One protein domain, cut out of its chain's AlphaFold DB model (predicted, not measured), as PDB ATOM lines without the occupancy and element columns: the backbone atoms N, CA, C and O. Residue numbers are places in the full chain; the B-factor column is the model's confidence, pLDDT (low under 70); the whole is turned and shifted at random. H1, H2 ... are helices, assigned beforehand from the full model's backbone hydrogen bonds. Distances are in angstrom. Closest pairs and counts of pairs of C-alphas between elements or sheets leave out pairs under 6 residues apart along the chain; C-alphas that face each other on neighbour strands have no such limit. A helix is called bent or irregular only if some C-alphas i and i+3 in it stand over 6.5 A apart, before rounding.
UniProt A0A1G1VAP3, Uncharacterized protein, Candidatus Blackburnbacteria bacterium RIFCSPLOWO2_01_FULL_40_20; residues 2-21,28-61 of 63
ATOM      1  N   LYS A   2      51.035  99.624 114.250       59.72
ATOM      2  CA  LYS A   2      49.664 100.057 113.881       59.72
ATOM      3  C   LYS A   2      48.572  98.966 113.964       59.72
ATOM      4  O   LYS A   2      47.442  99.261 114.325       59.72
ATOM      5  N   LYS A   3      48.918  97.694 113.706       62.38
ATOM      6  CA  LYS A   3      47.966  96.560 113.741       62.38
ATOM      7  C   LYS A   3      47.387  96.271 115.138       62.38
ATOM      8  O   LYS A   3      46.248  95.837 115.229       62.38
ATOM      9  N   LYS A   4      48.141  96.534 116.218       60.47
ATOM     10  CA  LYS A   4      47.667  96.314 117.600       60.47
ATOM     11  C   LYS A   4      46.593  97.335 118.003       60.47
ATOM     12  O   LYS A   4      45.631  96.961 118.655       60.47
ATOM     13  N   ILE A   5      46.727  98.579 117.534       64.75
ATOM     14  CA  ILE A   5      45.781  99.679 117.796       64.75
ATOM     15  C   ILE A   5      44.430  99.433 117.099       64.75
ATOM     16  O   ILE A   5      43.377  99.736 117.658       64.75
ATOM     17  N   LEU A   6      44.455  98.823 115.906       68.44
ATOM     18  CA  LEU A   6      43.249  98.508 115.134       68.44
ATOM     19  C   LEU A   6      42.349  97.467 115.825       68.44
ATOM     20  O   LEU A   6      41.139  97.500 115.651       68.44
ATOM     21  N   ILE A   7      42.930  96.557 116.616       73.06
ATOM     22  CA  ILE A   7      42.203  95.476 117.307       73.06
ATOM     23  C   ILE A   7      41.704  95.935 118.685       73.06
ATOM     24  O   ILE A   7      40.628  95.533 119.123       73.06
ATOM     25  N   THR A   8      42.437  96.819 119.367       79.06
ATOM     26  CA  THR A   8      42.034  97.351 120.679       79.06
ATOM     27  C   THR A   8      40.826  98.290 120.613       79.06
ATOM     28  O   THR A   8      40.048  98.340 121.560       79.06
ATOM     29  N   SER A   9      40.637  99.011 119.503       82.25
ATOM     30  CA  SER A   9      39.516  99.946 119.321       82.25
ATOM     31  C   SER A   9      38.124  99.276 119.306       82.25
ATOM     32  O   SER A   9      37.276  99.686 120.100       82.25
ATOM     33  N   PRO A  10      37.862  98.227 118.497       89.88
ATOM     34  CA  PRO A  10      36.567  97.546 118.513       89.88
ATOM     35  C   PRO A  10      36.319  96.790 119.822       89.88
ATOM     36  O   PRO A  10      35.183  96.733 120.283       89.88
ATOM     37  N   LEU A  11      37.370  96.264 120.464       90.19
ATOM     38  CA  LEU A  11      37.243  95.585 121.756       90.19
ATOM     39  C   LEU A  11      36.763  96.545 122.854       90.19
ATOM     40  O   LEU A  11      35.899  96.193 123.651       90.19
ATOM     41  N   PHE A  12      37.286  97.771 122.871       90.62
ATOM     42  CA  PHE A  12      36.869  98.791 123.828       90.62
ATOM     43  C   PHE A  12      35.404  99.213 123.627       90.62
ATOM     44  O   PHE A  12      34.648  99.286 124.594       90.62
ATOM     45  N   LEU A  13      34.977  99.410 122.375       92.44
ATOM     46  CA  LEU A  13      33.574  99.695 122.047       92.44
ATOM     47  C   LEU A  13      32.642  98.555 122.474       92.44
ATOM     48  O   LEU A  13      31.575  98.814 123.030       92.44
ATOM     49  N   LEU A  14      33.060  97.303 122.269       94.25
ATOM     50  CA  LEU A  14      32.298  96.131 122.690       94.25
ATOM     51  C   LEU A  14      32.119  96.097 124.215       94.25
ATOM     52  O   LEU A  14      31.023  95.834 124.695       94.25
ATOM     53  N   LEU A  15      33.167  96.410 124.983       93.00
ATOM     54  CA  LEU A  15      33.089  96.462 126.447       93.00
ATOM     55  C   LEU A  15      32.147  97.565 126.942       93.00
ATOM     56  O   LEU A  15      31.359  97.311 127.849       93.00
ATOM     57  N   ILE A  16      32.178  98.757 126.336       94.12
ATOM     58  CA  ILE A  16      31.236  99.840 126.665       94.12
ATOM     59  C   ILE A  16      29.803  99.412 126.354       94.12
ATOM     60  O   ILE A  16      28.911  99.602 127.178       94.12
ATOM     61  N   PHE A  17      29.587  98.810 125.183       94.44
ATOM     62  CA  PHE A  17      28.277  98.317 124.781       94.44
ATOM     63  C   PHE A  17      27.744  97.269 125.763       94.44
ATOM     64  O   PHE A  17      26.610  97.378 126.225       94.44
ATOM     65  N   LEU A  18      28.576  96.295 126.143       94.38
ATOM     66  CA  LEU A  18      28.219  95.286 127.137       94.38
ATOM     67  C   LEU A  18      27.924  95.929 128.495       94.38
ATOM     68  O   LEU A  18      26.917  95.603 129.113       94.38
ATOM     69  N   PHE A  19      28.742  96.879 128.949       94.19
ATOM     70  CA  PHE A  19      28.509  97.573 130.213       94.19
ATOM     71  C   PHE A  19      27.181  98.340 130.211       94.19
ATOM     72  O   PHE A  19      26.389  98.203 131.142       94.19
ATOM     73  N   TYR A  20      26.889  99.089 129.145       93.75
ATOM     74  CA  TYR A  20      25.605  99.767 128.972       93.75
ATOM     75  C   TYR A  20      24.436  98.771 129.005       93.75
ATOM     76  O   TYR A  20      23.465  98.970 129.739       93.75
ATOM     77  N   TRP A  21      24.552  97.665 128.268       91.50
ATOM     78  CA  TRP A  21      23.500  96.659 128.165       91.50
ATOM     79  C   TRP A  21      23.247  95.910 129.481       91.50
ATOM     80  O   TRP A  21      22.097  95.618 129.808       91.50
ATOM     81  N   GLU A  28      17.525 101.466 134.284       95.25
ATOM     82  CA  GLU A  28      16.513 102.319 133.652       95.25
ATOM     83  C   GLU A  28      15.151 101.627 133.588       95.25
ATOM     84  O   GLU A  28      14.140 102.211 133.974       95.25
ATOM     85  N   ILE A  29      15.114 100.360 133.167       95.75
ATOM     86  CA  ILE A  29      13.860  99.606 133.082       95.75
ATOM     87  C   ILE A  29      13.230  99.428 134.469       95.75
ATOM     88  O   ILE A  29      12.023  99.612 134.605       95.75
ATOM     89  N   ARG A  30      14.012  99.095 135.505       95.56
ATOM     90  CA  ARG A  30      13.480  98.968 136.874       95.56
ATOM     91  C   ARG A  30      12.900 100.285 137.369       95.56
ATOM     92  O   ARG A  30      11.786 100.290 137.881       95.56
ATOM     93  N   SER A  31      13.616 101.391 137.167       95.88
ATOM     94  CA  SER A  31      13.131 102.723 137.539       95.88
ATOM     95  C   SER A  31      11.859 103.097 136.782       95.88
ATOM     96  O   SER A  31      10.945 103.673 137.365       95.88
ATOM     97  N   TYR A  32      11.783 102.768 135.493       94.56
ATOM     98  CA  TYR A  32      10.604 103.018 134.677       94.56
ATOM     99  C   TYR A  32       9.404 102.191 135.146       94.56
ATOM    100  O   TYR A  32       8.327 102.746 135.332       94.56
ATOM    101  N   CYS A  33       9.579 100.887 135.383       93.75
ATOM    102  CA  CYS A  33       8.500 100.016 135.848       93.75
ATOM    103  C   CYS A  33       8.011 100.395 137.253       93.75
ATOM    104  O   CYS A  33       6.814 100.319 137.530       93.75
ATOM    105  N   ASP A  34       8.918 100.827 138.131       93.56
ATOM    106  CA  ASP A  34       8.590 101.367 139.453       93.56
ATOM    107  C   ASP A  34       7.761 102.655 139.320       93.56
ATOM    108  O   ASP A  34       6.662 102.745 139.872       93.56
ATOM    109  N   TRP A  35       8.226 103.608 138.504       92.81
ATOM    110  CA  TRP A  35       7.501 104.846 138.228       92.81
ATOM    111  C   TRP A  35       6.135 104.596 137.586       92.81
ATOM    112  O   TRP A  35       5.159 105.204 138.004       92.81
ATOM    113  N   GLU A  36       6.031 103.698 136.607       91.25
ATOM    114  CA  GLU A  36       4.774 103.394 135.919       91.25
ATOM    115  C   GLU A  36       3.760 102.718 136.847       91.25
ATOM    116  O   GLU A  36       2.572 103.046 136.836       91.25
ATOM    117  N   THR A  37       4.222 101.806 137.701       90.50
ATOM    118  CA  THR A  37       3.347 101.130 138.666       90.50
ATOM    119  C   THR A  37       2.848 102.110 139.732       90.50
ATOM    120  O   THR A  37       1.679 102.060 140.120       90.50
ATOM    121  N   LYS A  38       3.706 103.040 140.172       87.06
ATOM    122  CA  LYS A  38       3.347 104.102 141.124       87.06
ATOM    123  C   LYS A  38       2.487 105.195 140.493       87.06
ATOM    124  O   LYS A  38       1.547 105.659 141.121       87.06
ATOM    125  N   SER A  39       2.746 105.598 139.253       86.88
ATOM    126  CA  SER A  39       1.963 106.643 138.580       86.88
ATOM    127  C   SER A  39       0.543 106.179 138.268       86.88
ATOM    128  O   SER A  39      -0.393 106.975 138.311       86.88
ATOM    129  N   LYS A  40       0.352 104.873 138.052       80.81
ATOM    130  CA  LYS A  40      -0.968 104.247 137.926       80.81
ATOM    131  C   LYS A  40      -1.633 103.947 139.277       80.81
ATOM    132  O   LYS A  40      -2.711 103.351 139.288       80.81
ATOM    133  N   SER A  41      -1.045 104.327 140.421       64.44
ATOM    134  CA  SER A  41      -1.542 103.888 141.728       64.44
ATOM    135  C   SER A  41      -2.806 104.627 142.195       64.44
ATOM    136  O   SER A  41      -2.749 105.700 142.789       64.44
ATOM    137  N   SER A  42      -3.964 104.001 141.987       61.62
ATOM    138  CA  SER A  42      -5.153 104.154 142.843       61.62
ATOM    139  C   SER A  42      -4.994 103.272 144.094       61.62
ATOM    140  O   SER A  42      -4.276 102.278 144.038       61.62
ATOM    141  N   TRP A  43      -5.680 103.554 145.212       56.78
ATOM    142  CA  TRP A  43      -5.641 102.743 146.452       56.78
ATOM    143  C   TRP A  43      -5.823 101.217 146.243       56.78
ATOM    144  O   TRP A  43      -5.366 100.425 147.065       56.78
ATOM    145  N   ARG A  44      -6.457 100.773 145.142       57.25
ATOM    146  CA  ARG A  44      -6.539  99.344 144.754       57.25
ATOM    147  C   ARG A  44      -5.255  98.783 144.134       57.25
ATOM    148  O   ARG A  44      -4.983  97.597 144.282       57.25
ATOM    149  N   VAL A  45      -4.486  99.608 143.434       58.69
ATOM    150  CA  VAL A  45      -3.291  99.226 142.666       58.69
ATOM    151  C   VAL A  45      -2.117  98.904 143.590       58.69
ATOM    152  O   VAL A  45      -1.310  98.044 143.254       58.69
ATOM    153  N   THR A  46      -2.082  99.474 144.798       63.56
ATOM    154  CA  THR A  46      -1.078  99.145 145.824       63.56
ATOM    155  C   THR A  46      -1.093  97.659 146.203       63.56
ATOM    156  O   THR A  46      -0.039  97.100 146.483       63.56
ATOM    157  N   LYS A  47      -2.253  96.981 146.149       72.12
ATOM    158  CA  LYS A  47      -2.336  95.530 146.415       72.12
ATOM    159  C   LYS A  47      -1.708  94.667 145.317       72.12
ATOM    160  O   LYS A  47      -1.264  93.567 145.613       72.12
ATOM    161  N   ASN A  48      -1.651  95.169 144.081       83.38
ATOM    162  CA  ASN A  48      -1.112  94.448 142.923       83.38
ATOM    163  C   ASN A  48       0.225  95.028 142.442       83.38
ATOM    164  O   ASN A  48       0.619  94.790 141.299       83.38
ATOM    165  N   TYR A  49       0.921  95.783 143.299       87.81
ATOM    166  CA  TYR A  49       2.188  96.423 142.960       87.81
ATOM    167  C   TYR A  49       3.189  95.420 142.381       87.81
ATOM    168  O   TYR A  49       3.662  95.600 141.262       87.81
ATOM    169  N   ASP A  50       3.434  94.321 143.096       90.62
ATOM    170  CA  ASP A  50       4.411  93.314 142.682       90.62
ATOM    171  C   ASP A  50       4.027  92.637 141.366       90.62
ATOM    172  O   ASP A  50       4.891  92.393 140.527       90.62
ATOM    173  N   ALA A  51       2.743  92.346 141.152       90.81
ATOM    174  CA  ALA A  51       2.282  91.719 139.916       90.81
ATOM    175  C   ALA A  51       2.496  92.649 138.710       90.81
ATOM    176  O   ALA A  51       3.080  92.237 137.711       90.81
ATOM    177  N   ASN A  52       2.098  93.916 138.835       90.56
ATOM    178  CA  ASN A  52       2.241  94.913 137.774       90.56
ATOM    179  C   ASN A  52       3.715  95.243 137.498       90.56
ATOM    180  O   ASN A  52       4.134  95.299 136.342       90.56
ATOM    181  N   TYR A  53       4.514  95.397 138.555       93.38
ATOM    182  CA  TYR A  53       5.945  95.642 138.450       93.38
ATOM    183  C   TYR A  53       6.662  94.472 137.762       93.38
ATOM    184  O   TYR A  53       7.393  94.686 136.797       93.38
ATOM    185  N   ASN A  54       6.414  93.228 138.194       94.12
ATOM    186  CA  ASN A  54       7.015  92.049 137.563       94.12
ATOM    187  C   ASN A  54       6.532  91.863 136.113       94.12
ATOM    188  O   ASN A  54       7.346  91.513 135.266       94.12
ATOM    189  N   SER A  55       5.262  92.152 135.808       93.75
ATOM    190  CA  SER A  55       4.749  92.125 134.429       93.75
ATOM    191  C   SER A  55       5.497  93.116 133.532       93.75
ATOM    192  O   SER A  55       5.955  92.744 132.456       93.75
ATOM    193  N   CYS A  56       5.706  94.353 133.997       94.00
ATOM    194  CA  CYS A  56       6.471  95.359 133.256       94.00
ATOM    195  C   CYS A  56       7.934  94.935 133.032       94.00
ATOM    196  O   CYS A  56       8.491  95.136 131.949       94.00
ATOM    197  N   LEU A  57       8.567  94.319 134.037       95.62
ATOM    198  CA  LEU A  57       9.918  93.772 133.890       95.62
ATOM    199  C   LEU A  57       9.972  92.651 132.842       95.62
ATOM    200  O   LEU A  57      10.942  92.595 132.080       95.62
ATOM    201  N   HIS A  58       8.946  91.800 132.783       95.50
ATOM    202  CA  HIS A  58       8.848  90.709 131.814       95.50
ATOM    203  C   HIS A  58       8.709  91.216 130.385       95.50
ATOM    204  O   HIS A  58       9.497  90.843 129.517       95.50
ATOM    205  N   GLU A  59       7.795  92.156 130.156       94.94
ATOM    206  CA  GLU A  59       7.585  92.772 128.841       94.94
ATOM    207  C   GLU A  59       8.849  93.449 128.291       94.94
ATOM    208  O   GLU A  59       9.081  93.466 127.083       94.94
ATOM    209  N   LYS A  60       9.707  93.979 129.171       93.25
ATOM    210  CA  LYS A  60      10.971  94.634 128.787       93.25
ATOM    211  C   LYS A  60      12.178  93.687 128.756       93.25
ATOM    212  O   LYS A  60      13.292  94.116 128.421       93.25
ATOM    213  N   GLY A  61      11.961  92.405 129.050       92.25
ATOM    214  CA  GLY A  61      12.954  91.340 128.934       92.25
ATOM    215  C   GLY A  61      13.973  91.314 130.071       92.25
ATOM    216  O   GLY A  61      15.153  91.075 129.818       92.25
TER     217      GLY A  61
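Overview. This is residues 2 to 21 and 28 to 61 of the 63 residues of an uncharacterized protein of Candidatus Blackburnbacteria bacterium RIFCSPLOWO2_01_FULL_40_20 (UniProt A0A1G1VAP3). What would one see first in this model? One long helix, H1, sticks out as a free arm, and beyond a cut in the chain a short helical hairpin of H2 and H3 folds back on itself, roughly in line with that arm. H1 packs on neither of the other two helices, and the arm makes much of the length. What are the parts and the size? The printed part has 54 residues with three named helices, in the order H1, H2, H3, and no named strand, and its class is all helix. The whole is extended, with a radius of gyration of the C-alphas of 19.5 A, and its C-alphas span 64 by 16 by 10 A.

Along the chain. Where does the first helix run? H1 holds residues 2 to 21, from C-alpha 2 at (49.664, 100.057, 113.881) to C-alpha 21 at (23.500, 96.659, 128.165), 30.0 A from first to last C-alpha. It is neither bent nor irregular, but only just: C-alphas 7 and 10 are 6.1 A apart. Which helix follows the cut? H2 holds residues 28 to 39, begins with C-alpha 28 at (16.513, 102.319, 133.652) and measures 16.0 A from first to last C-alpha. Where is the last helix? H3 holds residues 45 to 59, measures 18.7 A from first to last C-alpha and ends with C-alpha 59 at (7.585, 92.772, 128.841). It is irregular: C-alphas 47 and 50 are 8.0 A apart, where about 5 A is found in a regular helix, and its line is a rough one.

Arrangement. Does H1 meet another helix? H1 touches no helix: it is apart from H2 and apart from H3, with no C-alpha of either within 8 A of it. Residues 2 to 21, which belong to H1, stand free, with no C-alpha 8 or more residues away along the chain within 10 A. How do H2 and H3 stand to each other? They touch, with 11 pairs of C-alphas within 8 A, and the closest C-alphas, those of Cys 33 and Tyr 53, are 5.7 A apart. Their centres are 9.6 A apart, and their lines stand at a shallow tilt of 30 degrees, opposite ways. They form a helical hairpin, two helices that follow each other and run opposite ways, joined by a tight link of 5 residues. What do the backbone N and O atoms show? In H2 every O i to N i+4 pair is within hydrogen-bond range. In H1 13 of 16 such pairs are within range, and in H3 9 of 11.

Size, cuts and confidence. How large is the whole? The two C-alphas farthest apart, those of Lys 2 and Trp 43, are 64.2 A apart, and the outline is a rod. Without the stretch that stands free, the body of 34 residues spans 27 by 14 by 9 A, with a radius of gyration of 9.0 A, 1.07 times that of a compact globule of as many residues. Where is the chain cut? Residues 22 to 27 are not printed, and they make the link across the cut from H1 to H2. C-alphas 21 and 28 are 10.5 A apart across this gap. Is any link long? Of the links that are printed whole, there is the one from H2 to H3, which is tight. Where is the confidence low? The mean pLDDT of the printed part is 84.8, and 11 residues are under 70, namely residues 2 to 6 and residues 41 to 46.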